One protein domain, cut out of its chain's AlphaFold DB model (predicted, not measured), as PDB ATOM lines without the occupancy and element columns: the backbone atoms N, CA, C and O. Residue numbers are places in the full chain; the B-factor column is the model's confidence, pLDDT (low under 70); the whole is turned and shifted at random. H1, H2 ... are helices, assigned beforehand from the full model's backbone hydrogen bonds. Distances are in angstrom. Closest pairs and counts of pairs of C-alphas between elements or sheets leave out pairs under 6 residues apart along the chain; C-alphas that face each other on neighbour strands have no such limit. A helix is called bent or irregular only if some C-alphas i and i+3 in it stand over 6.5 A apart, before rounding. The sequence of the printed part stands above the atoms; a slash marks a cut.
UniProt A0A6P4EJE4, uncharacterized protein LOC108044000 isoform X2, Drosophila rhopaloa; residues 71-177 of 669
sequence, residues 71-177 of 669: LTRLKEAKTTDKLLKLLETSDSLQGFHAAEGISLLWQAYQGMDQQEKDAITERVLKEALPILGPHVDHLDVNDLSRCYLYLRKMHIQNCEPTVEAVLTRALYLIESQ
ATOM      1  N   LEU A  71     185.008 172.267 125.513       81.06
ATOM      2  CA  LEU A  71     186.456 172.057 125.582       81.06
ATOM      3  C   LEU A  71     187.197 172.840 124.485       81.06
ATOM      4  O   LEU A  71     188.239 173.445 124.743       81.06
ATOM      5  N   THR A  72     186.623 172.889 123.282       80.81
ATOM      6  CA  THR A  72     187.152 173.687 122.164       80.81
ATOM      7  C   THR A  72     187.102 175.183 122.487       80.81
ATOM      8  O   THR A  72     188.116 175.871 122.391       80.81
ATOM      9  N   ARG A  73     185.965 175.678 123.000       81.31
ATOM     10  CA  ARG A  73     185.814 177.081 123.429       81.31
ATOM     11  C   ARG A  73     186.755 177.470 124.571       81.31
ATOM     12  O   ARG A  73     187.218 178.608 124.601       81.31
ATOM     13  N   LEU A  74     187.042 176.552 125.497       83.19
ATOM     14  CA  LEU A  74     188.034 176.763 126.554       83.19
ATOM     15  C   LEU A  74     189.439 176.903 125.957       83.19
ATOM     16  O   LEU A  74     190.126 177.872 126.263       83.19
ATOM     17  N   LYS A  75     189.849 176.006 125.052       82.88
ATOM     18  CA  LYS A  75     191.161 176.076 124.380       82.88
ATOM     19  C   LYS A  75     191.329 177.333 123.514       82.88
ATOM     20  O   LYS A  75     192.433 177.861 123.408       82.88
ATOM     21  N   GLU A  76     190.249 177.834 122.918       83.75
ATOM     22  CA  GLU A  76     190.245 179.058 122.100       83.75
ATOM     23  C   GLU A  76     190.216 180.360 122.920       83.75
ATOM     24  O   GLU A  76     190.405 181.458 122.376       83.75
ATOM     25  N   ALA A  77     189.978 180.278 124.231       81.38
ATOM     26  CA  ALA A  77     189.891 181.451 125.084       81.38
ATOM     27  C   ALA A  77     191.274 182.098 125.273       81.38
ATOM     28  O   ALA A  77     192.130 181.625 126.013       81.38
ATOM     29  N   LYS A  78     191.477 183.243 124.609       75.00
ATOM     30  CA  LYS A  78     192.759 183.974 124.591       75.00
ATOM     31  C   LYS A  78     193.097 184.734 125.880       75.00
ATOM     32  O   LYS A  78     194.209 185.237 125.994       75.00
ATOM     33  N   THR A  79     192.153 184.888 126.812       80.88
ATOM     34  CA  THR A  79     192.360 185.647 128.058       80.88
ATOM     35  C   THR A  79     191.835 184.882 129.268       80.88
ATOM     36  O   THR A  79     190.843 184.155 129.172       80.88
ATOM     37  N   THR A  80     192.473 185.087 130.421       82.19
ATOM     38  CA  THR A  80     192.064 184.498 131.707       82.19
ATOM     39  C   THR A  80     190.653 184.913 132.115       82.19
ATOM     40  O   THR A  80     189.901 184.077 132.602       82.19
ATOM     41  N   ASP A  81     190.243 186.151 131.820       82.56
ATOM     42  CA  ASP A  81     188.867 186.624 132.037       82.56
ATOM     43  C   ASP A  81     187.831 185.801 131.277       82.56
ATOM     44  O   ASP A  81     186.784 185.446 131.812       82.56
ATOM     45  N   LYS A  82     188.123 185.494 130.008       82.31
ATOM     46  CA  LYS A  82     187.227 184.696 129.172       82.31
ATOM     47  C   LYS A  82     187.197 183.249 129.640       82.31
ATOM     48  O   LYS A  82     186.120 182.670 129.661       82.31
ATOM     49  N   LEU A  83     188.341 182.691 130.039       85.31
ATOM     50  CA  LEU A  83     188.424 181.343 130.608       85.31
ATOM     51  C   LEU A  83     187.567 181.213 131.869       85.31
ATOM     52  O   LEU A  83     186.725 180.324 131.939       85.31
ATOM     53  N   LEU A  84     187.737 182.119 132.834       83.19
ATOM     54  CA  LEU A  84     186.993 182.086 134.094       83.19
ATOM     55  C   LEU A  84     185.493 182.298 133.870       83.19
ATOM     56  O   LEU A  84     184.685 181.511 134.353       83.19
ATOM     57  N   LYS A  85     185.116 183.251 133.011       83.75
ATOM     58  CA  LYS A  85     183.713 183.466 132.644       83.75
ATOM     59  C   LYS A  85     183.089 182.249 131.956       83.75
ATOM     60  O   LYS A  85     181.923 181.952 132.189       83.75
ATOM     61  N   LEU A  86     183.830 181.545 131.096       83.12
ATOM     62  CA  LEU A  86     183.349 180.315 130.454       83.12
ATOM     63  C   LEU A  86     183.151 179.181 131.463       83.12
ATOM     64  O   LEU A  86     182.208 178.410 131.306       83.12
ATOM     65  N   LEU A  87     183.997 179.091 132.492       81.38
ATOM     66  CA  LEU A  87     183.810 178.135 133.581       81.38
ATOM     67  C   LEU A  87     182.565 178.483 134.416       81.38
ATOM     68  O   LEU A  87     181.792 177.591 134.734       81.38
ATOM     69  N   GLU A  88     182.323 179.761 134.711       80.12
ATOM     70  CA  GLU A  88     181.166 180.195 135.514       80.12
ATOM     71  C   GLU A  88     179.815 180.082 134.791       80.12
ATOM     72  O   GLU A  88     178.801 179.793 135.418       80.12
ATOM     73  N   THR A  89     179.777 180.348 133.482       76.00
ATOM     74  CA  THR A  89     178.515 180.537 132.732       76.00
ATOM     75  C   THR A  89     178.016 179.297 131.990       76.00
ATOM     76  O   THR A  89     177.026 179.379 131.264       76.00
ATOM     77  N   SER A  90     178.696 178.158 132.123       74.00
ATOM     78  CA  SER A  90     178.365 176.949 131.362       74.00
ATOM     79  C   SER A  90     177.512 175.975 132.174       74.00
ATOM     80  O   SER A  90     178.022 175.276 133.045       74.00
ATOM     81  N   ASP A  91     176.234 175.849 131.814       65.75
ATOM     82  CA  ASP A  91     175.280 174.942 132.477       65.75
ATOM     83  C   ASP A  91     175.593 173.442 132.267       65.75
ATOM     84  O   ASP A  91     175.102 172.586 132.999       65.75
ATOM     85  N   SER A  92     176.424 173.101 131.272       68.88
ATOM     86  CA  SER A  92     176.821 171.724 130.923       68.88
ATOM     87  C   SER A  92     178.215 171.332 131.433       68.88
ATOM     88  O   SER A  92     178.860 170.443 130.868       68.88
ATOM     89  N   LEU A  93     178.732 172.025 132.450       77.56
ATOM     90  CA  LEU A  93     180.095 171.820 132.929       77.56
ATOM     91  C   LEU A  93     180.250 170.449 133.610       77.56
ATOM     92  O   LEU A  93     179.464 170.047 134.464       77.56
ATOM     93  N   GLN A  94     181.292 169.721 133.209       81.50
ATOM     94  CA  GLN A  94     181.657 168.420 133.775       81.50
ATOM     95  C   GLN A  94     183.019 168.531 134.460       81.50
ATOM     96  O   GLN A  94     183.796 169.437 134.162       81.50
ATOM     97  N   GLY A  95     183.356 167.586 135.340       78.94
ATOM     98  CA  GLY A  95     184.607 167.645 136.103       78.94
ATOM     99  C   GLY A  95     185.864 167.814 135.237       78.94
ATOM    100  O   GLY A  95     186.730 168.628 135.563       78.94
ATOM    101  N   PHE A  96     185.961 167.113 134.102       81.31
ATOM    102  CA  PHE A  96     187.132 167.223 133.223       81.31
ATOM    103  C   PHE A  96     187.260 168.607 132.560       81.31
ATOM    104  O   PHE A  96     188.377 169.034 132.266       81.31
ATOM    105  N   HIS A  97     186.151 169.341 132.382       86.00
ATOM    106  CA  HIS A  97     186.161 170.727 131.905       86.00
ATOM    107  C   HIS A  97     186.800 171.666 132.930       86.00
ATOM    108  O   HIS A  97     187.629 172.497 132.564       86.00
ATOM    109  N   ALA A  98     186.485 171.492 134.219       85.38
ATOM    110  CA  ALA A  98     187.132 172.246 135.293       85.38
ATOM    111  C   ALA A  98     188.640 171.949 135.360       85.38
ATOM    112  O   ALA A  98     189.455 172.863 135.493       85.38
ATOM    113  N   ALA A  99     189.029 170.679 135.205       87.50
ATOM    114  CA  ALA A  99     190.436 170.278 135.188       87.50
ATOM    115  C   ALA A  99     191.214 170.860 133.992       87.50
ATOM    116  O   ALA A  99     192.371 171.277 134.134       87.50
ATOM    117  N   GLU A 100     190.585 170.926 132.815       88.94
ATOM    118  CA  GLU A 100     191.152 171.588 131.637       88.94
ATOM    119  C   GLU A 100     191.265 173.102 131.843       88.94
ATOM    120  O   GLU A 100     192.329 173.672 131.610       88.94
ATOM    121  N   GLY A 101     190.224 173.742 132.382       88.19
ATOM    122  CA  GLY A 101     190.232 175.168 132.711       88.19
ATOM    123  C   GLY A 101     191.388 175.552 133.637       88.19
ATOM    124  O   GLY A 101     192.138 176.477 133.338       88.19
ATOM    125  N   ILE A 102     191.617 174.784 134.707       90.75
ATOM    126  CA  ILE A 102     192.762 174.982 135.616       90.75
ATOM    127  C   ILE A 102     194.103 174.814 134.883       90.75
ATOM    128  O   ILE A 102     195.063 175.535 135.161       90.75
ATOM    129  N   SER A 103     194.179 173.881 133.932       90.38
ATOM    130  CA  SER A 103     195.390 173.658 133.133       90.38
ATOM    131  C   SER A 103     195.714 174.852 132.233       90.38
ATOM    132  O   SER A 103     196.872 175.263 132.159       90.38
ATOM    133  N   LEU A 104     194.699 175.432 131.592       89.88
ATOM    134  CA  LEU A 104     194.837 176.612 130.736       89.88
ATOM    135  C   LEU A 104     195.149 177.873 131.551       89.88
ATOM    136  O   LEU A 104     196.005 178.665 131.159       89.88
ATOM    137  N   LEU A 105     194.538 178.024 132.731       89.94
ATOM    138  CA  LEU A 105     194.863 179.111 133.659       89.94
ATOM    139  C   LEU A 105     196.329 179.059 134.093       89.94
ATOM    140  O   LEU A 105     197.004 180.086 134.085       89.94
ATOM    141  N   TRP A 106     196.856 177.867 134.389       90.81
ATOM    142  CA  TRP A 106     198.280 177.711 134.678       90.81
ATOM    143  C   TRP A 106     199.170 178.107 133.490       90.81
ATOM    144  O   TRP A 106     200.193 178.755 133.696       90.81
ATOM    145  N   GLN A 107     198.807 177.752 132.254       88.31
ATOM    146  CA  GLN A 107     199.585 178.158 131.075       88.31
ATOM    147  C   GLN A 107     199.655 179.684 130.945       88.31
ATOM    148  O   GLN A 107     200.738 180.225 130.723       88.31
ATOM    149  N   ALA A 108     198.535 180.379 131.158       85.38
ATOM    150  CA  ALA A 108     198.505 181.840 131.171       85.38
ATOM    151  C   ALA A 108     199.350 182.426 132.319       85.38
ATOM    152  O   ALA A 108     200.097 183.382 132.117       85.38
ATOM    153  N   TYR A 109     199.306 181.801 133.500       86.75
ATOM    154  CA  TYR A 109     200.044 182.223 134.696       86.75
ATOM    155  C   TYR A 109     201.570 182.264 134.501       86.75
ATOM    156  O   TYR A 109     202.264 183.068 135.124       86.75
ATOM    157  N   GLN A 110     202.134 181.408 133.639       83.69
ATOM    158  CA  GLN A 110     203.590 181.298 133.464       83.69
ATOM    159  C   GLN A 110     204.245 182.554 132.866       83.69
ATOM    160  O   GLN A 110     205.426 182.782 133.127       83.69
ATOM    161  N   GLY A 111     203.499 183.359 132.102       77.38
ATOM    162  CA  GLY A 111     204.006 184.556 131.418       77.38
ATOM    163  C   GLY A 111     203.779 185.883 132.148       77.38
ATOM    164  O   GLY A 111     204.197 186.915 131.637       77.38
ATOM    165  N   MET A 112     203.124 185.857 133.310       85.50
ATOM    166  CA  MET A 112     202.655 187.052 134.022       85.50
ATOM    167  C   MET A 112     203.684 187.629 134.997       85.50
ATOM    168  O   MET A 112     204.550 186.903 135.520       85.50
ATOM    169  N   ASP A 113     203.555 188.924 135.285       85.19
ATOM    170  CA  ASP A 113     204.292 189.567 136.374       85.19
ATOM    171  C   ASP A 113     203.756 189.142 137.760       85.19
ATOM    172  O   ASP A 113     202.808 188.365 137.873       85.19
ATOM    173  N   GLN A 114     204.406 189.576 138.846       80.00
ATOM    174  CA  GLN A 114     204.002 189.148 140.191       80.00
ATOM    175  C   GLN A 114     202.632 189.706 140.612       80.00
ATOM    176  O   GLN A 114     201.885 189.005 141.287       80.00
ATOM    177  N   GLN A 115     202.285 190.934 140.212       83.69
ATOM    178  CA  GLN A 115     201.008 191.549 140.588       83.69
ATOM    179  C   GLN A 115     199.841 190.860 139.874       83.69
ATOM    180  O   GLN A 115     198.823 190.551 140.491       83.69
ATOM    181  N   GLU A 116     200.015 190.560 138.589       85.44
ATOM    182  CA  GLU A 116     199.069 189.790 137.785       85.44
ATOM    183  C   GLU A 116     198.892 188.369 138.329       85.44
ATOM    184  O   GLU A 116     197.770 187.871 138.426       85.44
ATOM    185  N   LYS A 117     199.991 187.723 138.737       87.69
ATOM    186  CA  LYS A 117     199.957 186.401 139.375       87.69
ATOM    187  C   LYS A 117     199.141 186.405 140.658       87.69
ATOM    188  O   LYS A 117     198.292 185.533 140.821       87.69
ATOM    189  N   ASP A 118     199.362 187.382 141.533       86.69
ATOM    190  CA  ASP A 118     198.627 187.494 142.794       86.69
ATOM    191  C   ASP A 118     197.121 187.701 142.533       86.69
ATOM    192  O   ASP A 118     196.284 187.032 143.147       86.69
ATOM    193  N   ALA A 119     196.769 188.540 141.550       87.81
ATOM    194  CA  ALA A 119     195.383 188.771 141.141       87.81
ATOM    195  C   ALA A 119     194.715 187.509 140.567       87.81
ATOM    196  O   ALA A 119     193.574 187.192 140.912       87.81
ATOM    197  N   ILE A 120     195.413 186.752 139.712       89.06
ATOM    198  CA  ILE A 120     194.892 185.486 139.183       89.06
ATOM    199  C   ILE A 120     194.725 184.457 140.297       89.06
ATOM    200  O   ILE A 120     193.687 183.801 140.343       89.06
ATOM    201  N   THR A 121     195.682 184.331 141.218       89.38
ATOM    202  CA  THR A 121     195.562 183.419 142.363       89.38
ATOM    203  C   THR A 121     194.300 183.718 143.181       89.38
ATOM    204  O   THR A 121     193.548 182.793 143.495       89.38
ATOM    205  N   GLU A 122     194.002 184.993 143.460       89.62
ATOM    206  CA  GLU A 122     192.779 185.394 144.171       89.62
ATOM    207  C   GLU A 122     191.500 185.020 143.407       89.62
ATOM    208  O   GLU A 122     190.514 184.568 143.995       89.62
ATOM    209  N   ARG A 123     191.511 185.157 142.082       89.25
ATOM    210  CA  ARG A 123     190.363 184.800 141.244       89.25
ATOM    211  C   ARG A 123     190.165 183.301 141.112       89.25
ATOM    212  O   ARG A 123     189.032 182.841 141.164       89.25
ATOM    213  N   VAL A 124     191.235 182.512 141.021       89.44
ATOM    214  CA  VAL A 124     191.118 181.044 141.038       89.44
ATOM    215  C   VAL A 124     190.459 180.574 142.338       89.44
ATOM    216  O   VAL A 124     189.598 179.695 142.288       89.44
ATOM    217  N   LEU A 125     190.798 181.190 143.477       89.81
ATOM    218  CA  LEU A 125     190.161 180.904 144.768       89.81
ATOM    219  C   LEU A 125     188.652 181.192 144.757       89.81
ATOM    220  O   LEU A 125     187.874 180.383 145.258       89.81
ATOM    221  N   LYS A 126     188.240 182.334 144.193       88.44
ATOM    222  CA  LYS A 126     186.845 182.804 144.225       88.44
ATOM    223  C   LYS A 126     185.952 182.196 143.144       88.44
ATOM    224  O   LYS A 126     184.786 181.942 143.411       88.44
ATOM    225  N   GLU A 127     186.491 181.987 141.950       87.50
ATOM    226  CA  GLU A 127     185.717 181.684 140.740       87.50
ATOM    227  C   GLU A 127     185.892 180.208 140.340       87.50
ATOM    228  O   GLU A 127     184.918 179.499 140.114       87.50
ATOM    229  N   ALA A 128     187.124 179.680 140.328       87.38
ATOM    230  CA  ALA A 128     187.395 178.336 139.800       87.38
ATOM    231  C   ALA A 128     187.260 177.203 140.838       87.38
ATOM    232  O   ALA A 128     186.778 176.116 140.510       87.38
ATOM    233  N   LEU A 129     187.682 177.416 142.092       90.31
ATOM    234  CA  LEU A 129     187.591 176.381 143.133       90.31
ATOM    235  C   LEU A 129     186.150 175.980 143.503       90.31
ATOM    236  O   LEU A 129     185.929 174.777 143.686       90.31
ATOM    237  N   PRO A 130     185.168 176.901 143.596       89.81
ATOM    238  CA  PRO A 130     183.777 176.529 143.857       89.81
ATOM    239  C   PRO A 130     183.168 175.667 142.749       89.81
ATOM    240  O   PRO A 130     182.337 174.811 143.033       89.81
ATOM    241  N   ILE A 131     183.622 175.849 141.505       87.81
ATOM    242  CA  ILE A 131     183.194 175.046 140.354       87.81
ATOM    243  C   ILE A 131     183.817 173.648 140.420       87.81
ATOM    244  O   ILE A 131     183.148 172.656 140.158       87.81
ATOM    245  N   LEU A 132     185.095 173.541 140.801       90.06
ATOM    246  CA  LEU A 132     185.775 172.247 140.907       90.06
ATOM    247  C   LEU A 132     185.207 171.372 142.039       90.06
ATOM    248  O   LEU A 132     185.071 170.163 141.858       90.06
ATOM    249  N   GLY A 133     184.899 171.971 143.195       89.50
ATOM    250  CA  GLY A 133     184.522 171.273 144.433       89.50
ATOM    251  C   GLY A 133     183.464 170.169 144.265       89.50
ATOM    252  O   GLY A 133     183.748 169.023 144.617       89.50
ATOM    253  N   PRO A 134     182.288 170.456 143.676       90.38
ATOM    254  CA  PRO A 134     181.219 169.472 143.470       90.38
ATOM    255  C   PRO A 134     181.600 168.277 142.584       90.38
ATOM    256  O   PRO A 134     180.953 167.230 142.637       90.38
ATOM    257  N   HIS A 135     182.638 168.406 141.756       90.62
ATOM    258  CA  HIS A 135     183.024 167.375 140.792       90.62
ATOM    259  C   HIS A 135     184.174 166.479 141.265       90.62
ATOM    260  O   HIS A 135     184.445 165.475 140.607       90.62
ATOM    261  N   VAL A 136     184.828 166.792 142.392       91.69
ATOM    262  CA  VAL A 136     186.051 166.110 142.857       91.69
ATOM    263  C   VAL A 136     185.894 164.589 142.941       91.69
ATOM    264  O   VAL A 136     186.776 163.860 142.486       91.69
ATOM    265  N   ASP A 137     184.772 164.088 143.460       90.44
ATOM    266  CA  ASP A 137     184.565 162.646 143.662       90.44
ATOM    267  C   ASP A 137     184.478 161.839 142.358       90.44
ATOM    268  O   ASP A 137     184.798 160.641 142.347       90.44
ATOM    269  N   HIS A 138     184.096 162.506 141.268       88.69
ATOM    270  CA  HIS A 138     183.891 161.926 139.941       88.69
ATOM    271  C   HIS A 138     185.131 162.021 139.042       88.69
ATOM    272  O   HIS A 138     185.146 161.427 137.965       88.69
ATOM    273  N   LEU A 139     186.159 162.766 139.458       91.38
ATOM    274  CA  LEU A 139     187.389 162.911 138.689       91.38
ATOM    275  C   LEU A 139     188.261 161.659 138.780       91.38
ATOM    276  O   LEU A 139     188.378 161.021 139.831       91.38
ATOM    277  N   ASP A 140     188.929 161.347 137.671       91.75
ATOM    278  CA  ASP A 140     189.953 160.314 137.657       91.75
ATOM    279  C   ASP A 140     191.261 160.803 138.309       91.75
ATOM    280  O   ASP A 140     191.471 161.986 138.600       91.75
ATOM    281  N   VAL A 141     192.185 159.871 138.541       93.06
ATOM    282  CA  VAL A 141     193.466 160.184 139.187       93.06
ATOM    283  C   VAL A 141     194.347 161.128 138.352       93.06
ATOM    284  O   VAL A 141     195.139 161.888 138.915       93.06
ATOM    285  N   ASN A 142     194.224 161.123 137.021       92.38
ATOM    286  CA  ASN A 142     195.001 162.000 136.147       92.38
ATOM    287  C   ASN A 142     194.519 163.447 136.259       92.38
ATOM    288  O   ASN A 142     195.358 164.339 136.417       92.38
ATOM    289  N   ASP A 143     193.212 163.680 136.239       93.25
ATOM    290  CA  ASP A 143     192.612 164.999 136.398       93.25
ATOM    291  C   ASP A 143     192.848 165.544 137.804       93.25
ATOM    292  O   ASP A 143     193.348 166.661 137.942       93.25
ATOM    293  N   LEU A 144     192.641 164.729 138.843       95.50
ATOM    294  CA  LEU A 144     192.946 165.115 140.224       95.50
ATOM    295  C   LEU A 144     194.419 165.511 140.392       95.50
ATOM    296  O   LEU A 144     194.726 166.564 140.950       95.50
ATOM    297  N   SER A 145     195.347 164.702 139.864       95.69
ATOM    298  CA  SER A 145     196.786 164.994 139.946       95.69
ATOM    299  C   SER A 145     197.178 166.286 139.227       95.69
ATOM    300  O   SER A 145     198.079 167.003 139.671       95.69
ATOM    301  N   ARG A 146     196.508 166.579 138.109       94.81
ATOM    302  CA  ARG A 146     196.734 167.756 137.275       94.81
ATOM    303  C   ARG A 146     196.220 169.014 137.965       94.81
ATOM    304  O   ARG A 146     197.000 169.952 138.125       94.81
ATOM    305  N   CYS A 147     194.974 168.987 138.442       95.25
ATOM    306  CA  CYS A 147     194.393 170.050 139.259       95.25
ATOM    307  C   CYS A 147     195.286 170.344 140.460       95.25
ATOM    308  O   CYS A 147     195.716 171.479 140.642       95.25
ATOM    309  N   TYR A 148     195.644 169.313 141.229       95.62
ATOM    310  CA  TYR A 148     196.460 169.482 142.424       95.62
ATOM    311  C   TYR A 148     197.800 170.163 142.123       95.62
ATOM    312  O   TYR A 148     198.131 171.176 142.735       95.62
ATOM    313  N   LEU A 149     198.565 169.660 141.146       95.00
ATOM    314  CA  LEU A 149     199.862 170.244 140.798       95.00
ATOM    315  C   LEU A 149     199.740 171.722 140.403       95.00
ATOM    316  O   LEU A 149     200.564 172.530 140.827       95.00
ATOM    317  N   TYR A 150     198.766 172.066 139.564       94.81
ATOM    318  CA  TYR A 150     198.636 173.424 139.039       94.81
ATOM    319  C   TYR A 150     198.101 174.409 140.073       94.81
ATOM    320  O   TYR A 150     198.656 175.498 140.184       94.81
ATOM    321  N   LEU A 151     197.132 174.011 140.902       94.31
ATOM    322  CA  LEU A 151     196.669 174.831 142.027       94.31
ATOM    323  C   LEU A 151     197.828 175.141 142.988       94.31
ATOM    324  O   LEU A 151     198.031 176.292 143.371       94.31
ATOM    325  N   ARG A 152     198.670 174.144 143.289       92.75
ATOM    326  CA  ARG A 152     199.867 174.342 144.121       92.75
ATOM    327  C   ARG A 152     200.919 175.229 143.456       92.75
ATOM    328  O   ARG A 152     201.542 176.035 144.133       92.75
ATOM    329  N   LYS A 153     201.111 175.126 142.137       90.94
ATOM    330  CA  LYS A 153     202.018 176.016 141.390       90.94
ATOM    331  C   LYS A 153     201.525 177.464 141.293       90.94
ATOM    332  O   LYS A 153     202.354 178.348 141.122       90.94
ATOM    333  N   MET A 154     200.221 177.697 141.419       91.25
ATOM    334  CA  MET A 154     199.618 179.030 141.554       91.25
ATOM    335  C   MET A 154     199.589 179.517 143.016       91.25
ATOM    336  O   MET A 154     198.871 180.462 143.333       91.25
ATOM    337  N   HIS A 155     200.350 178.873 143.912       88.25
ATOM    338  CA  HIS A 155     200.490 179.224 145.331       88.25
ATOM    339  C   HIS A 155     199.198 179.150 146.162       88.25
ATOM    340  O   HIS A 155     199.085 179.778 147.215       88.25
ATOM    341  N   ILE A 156     198.228 178.332 145.740       90.69
ATOM    342  CA  ILE A 156     197.012 178.075 146.520       90.69
ATOM    343  C   ILE A 156     197.331 177.090 147.644       90.69
ATOM    344  O   ILE A 156     197.858 176.004 147.391       90.69
ATOM    345  N   GLN A 157     197.014 177.459 148.886       88.31
ATOM    346  CA  GLN A 157     197.382 176.705 150.086       88.31
ATOM    347  C   GLN A 157     196.636 175.370 150.206       88.31
ATOM    348  O   GLN A 157     195.488 175.233 149.797       88.31
ATOM    349  N   ASN A 158     197.275 174.382 150.839       87.50
ATOM    350  CA  ASN A 158     196.660 173.076 151.099       87.50
ATOM    351  C   ASN A 158     195.503 173.121 152.117       87.50
ATOM    352  O   ASN A 158     194.763 172.150 152.202       87.50
ATOM    353  N   CYS A 159     195.359 174.200 152.897       86.69
ATOM    354  CA  CYS A 159     194.232 174.371 153.822       86.69
ATOM    355  C   CYS A 159     192.926 174.767 153.121       86.69
ATOM    356  O   CYS A 159     191.887 174.806 153.774       86.69
ATOM    357  N   GLU A 160     192.973 175.081 151.823       93.12
ATOM    358  CA  GLU A 160     191.767 175.330 151.040       93.12
ATOM    359  C   GLU A 160     190.955 174.033 150.885       93.12
ATOM    360  O   GLU A 160     191.493 173.050 150.360       93.12
ATOM    361  N   PRO A 161     189.662 174.007 151.275       93.31
ATOM    362  CA  PRO A 161     188.875 172.774 151.349       93.31
ATOM    363  C   PRO A 161     188.826 171.983 150.038       93.31
ATOM    364  O   PRO A 161     188.968 170.761 150.038       93.31
ATOM    365  N   THR A 162     188.678 172.667 148.898       94.06
ATOM    366  CA  THR A 162     188.660 172.015 147.580       94.06
ATOM    367  C   THR A 162     190.016 171.395 147.237       94.06
ATOM    368  O   THR A 162     190.069 170.305 146.671       94.06
ATOM    369  N   VAL A 163     191.125 172.047 147.594       93.81
ATOM    370  CA  VAL A 163     192.479 171.522 147.344       93.81
ATOM    371  C   VAL A 163     192.749 170.297 148.216       93.81
ATOM    372  O   VAL A 163     193.274 169.296 147.722       93.81
ATOM    373  N   GLU A 164     192.347 170.347 149.488       94.00
ATOM    374  CA  GLU A 164     192.418 169.210 150.406       94.00
ATOM    375  C   GLU A 164     191.576 168.030 149.905       94.00
ATOM    376  O   GLU A 164     192.060 166.894 149.891       94.00
ATOM    377  N   ALA A 165     190.353 168.285 149.431       94.88
ATOM    378  CA  ALA A 165     189.475 167.263 148.867       94.88
ATOM    379  C   ALA A 165     190.093 166.604 147.625       94.88
ATOM    380  O   ALA A 165     190.133 165.375 147.538       94.88
ATOM    381  N   VAL A 166     190.649 167.399 146.700       95.94
ATOM    382  CA  VAL A 166     191.345 166.895 145.501       95.94
ATOM    383  C   VAL A 166     192.509 165.981 145.885       95.94
ATOM    384  O   VAL A 166     192.633 164.877 145.348       95.94
ATOM    385  N   LEU A 167     193.357 166.413 146.824       95.00
ATOM    386  CA  LEU A 167     194.492 165.612 147.283       95.00
ATOM    387  C   LEU A 167     194.023 164.323 147.969       95.00
ATOM    388  O   LEU A 167     194.505 163.240 147.642       95.00
ATOM    389  N   THR A 168     193.072 164.430 148.894       94.19
ATOM    390  CA  THR A 168     192.553 163.295 149.668       94.19
ATOM    391  C   THR A 168     191.928 162.250 148.753       94.19
ATOM    392  O   THR A 168     192.219 161.059 148.883       94.19
ATOM    393  N   ARG A 169     191.139 162.685 147.765       95.31
ATOM    394  CA  ARG A 169     190.542 161.799 146.768       95.31
ATOM    395  C   ARG A 169     191.604 161.098 145.923       95.31
ATOM    396  O   ARG A 169     191.525 159.883 145.744       95.31
ATOM    397  N   ALA A 170     192.620 161.823 145.452       95.19
ATOM    398  CA  ALA A 170     193.713 161.235 144.679       95.19
ATOM    399  C   ALA A 170     194.474 160.165 145.480       95.19
ATOM    400  O   ALA A 170     194.745 159.079 144.968       95.19
ATOM    401  N   LEU A 171     194.784 160.451 146.749       94.38
ATOM    402  CA  LEU A 171     195.473 159.514 147.639       94.38
ATOM    403  C   LEU A 171     194.620 158.279 147.945       94.38
ATOM    404  O   LEU A 171     195.152 157.170 147.932       94.38
ATOM    405  N   TYR A 172     193.312 158.453 148.151       94.56
ATOM    406  CA  TYR A 172     192.374 157.347 148.342       94.56
ATOM    407  C   TYR A 172     192.347 156.406 147.131       94.56
ATOM    408  O   TYR A 172     192.421 155.188 147.293       94.56
ATOM    409  N   LEU A 173     192.295 156.953 145.911       93.25
ATOM    410  CA  LEU A 173     192.316 156.140 144.691       93.25
ATOM    411  C   LEU A 173     193.615 155.332 144.574       93.25
ATOM    412  O   LEU A 173     193.558 154.142 144.270       93.25
ATOM    413  N   ILE A 174     194.763 155.936 144.887       92.94
ATOM    414  CA  ILE A 174     196.060 155.241 144.893       92.94
ATOM    415  C   ILE A 174     196.081 154.133 145.954       92.94
ATOM    416  O   ILE A 174     196.446 153.000 145.655       92.94
ATOM    417  N   GLU A 175     195.645 154.427 147.181       91.06
ATOM    418  CA  GLU A 175     195.594 153.443 148.268       91.06
ATOM    419  C   GLU A 175     194.668 152.263 147.942       91.06
ATOM    420  O   GLU A 175     195.018 151.111 148.201       91.06
ATOM    421  N   SER A 176     193.529 152.523 147.300       89.50
ATOM    422  CA  SER A 176     192.587 151.476 146.891       89.50
ATOM    423  C   SER A 176     193.127 150.550 145.790       89.50
ATOM    424  O   SER A 176     192.634 149.432 145.634       89.50
ATOM    425  N   GLN A 177     194.145 150.986 145.038       87.25
ATOM    426  CA  GLN A 177     194.681 150.273 143.874       87.25
ATOM    427  C   GLN A 177     196.086 149.692 144.084       87.25
ATOM    428  O   GLN A 177     196.666 149.182 143.130       87.25
TER     429      GLN A 177
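Overview. This is residues 71 to 177 of the 669 residues of the protein "uncharacterized protein LOC108044000 isoform X2" of Drosophila rhopaloa (UniProt A0A6P4EJE4). Helices H3, H4 and H5 make an up-and-down bundle, their centres in a triangle and each helix running against the one before it; H2 packs along H3 and H4, with short H1 packed on H3. H6 folds back over H5 and the kinked part of H4, its last residues leading away from the bundle. The printed part has 107 residues with six named helices, H1 to H6 in order, and no named strand: all helix. It is compact, with a radius of gyration of the C-alphas of 13.2 A and spans of 39 by 30 by 19 A.

Along the chain. Find C-alpha 71 at (186.456, 172.057, 125.582), where H1 runs to residue 75. Next come H2, residues 80 to 88, and H3, residues 95 to 109, 21.3 A long. H4, residues 114 to 138, spans 33.8 A; look near residue 131 for its kink of 56 degrees. It is irregular: C-alphas 134 and 137 are 7.6 A apart. H5 holds residues 141 to 153, and H6, residues 161 to 176, runs 22.1 A to C-alpha 176 at (192.587, 151.476, 146.891).

Arrangement. Start at H3, the hub. It touches H4 at the C-alphas of Gly 95 and His 135, 5.0 A apart, a hairpin at a shallow tilt of 12 degrees. It touches H5 at Ala 99 and Cys 147, C-alphas 5.7 A apart. H2 touches H3 at Thr 80 and Leu 105, C-alphas 6.4 A apart. H5 and H6 form a hairpin at a steep tilt of 39 degrees. Every O i to N i+4 pair is within hydrogen-bond range in H1, H2, H3, H5 and H6; in H4, 14 of 21 are.

Size, cuts and confidence. The C-alphas of Gln 115 and Gln 177 are farthest apart, 41.9 A. The printed part has no cut and no long link. Residues 91 to 92 are under pLDDT 70.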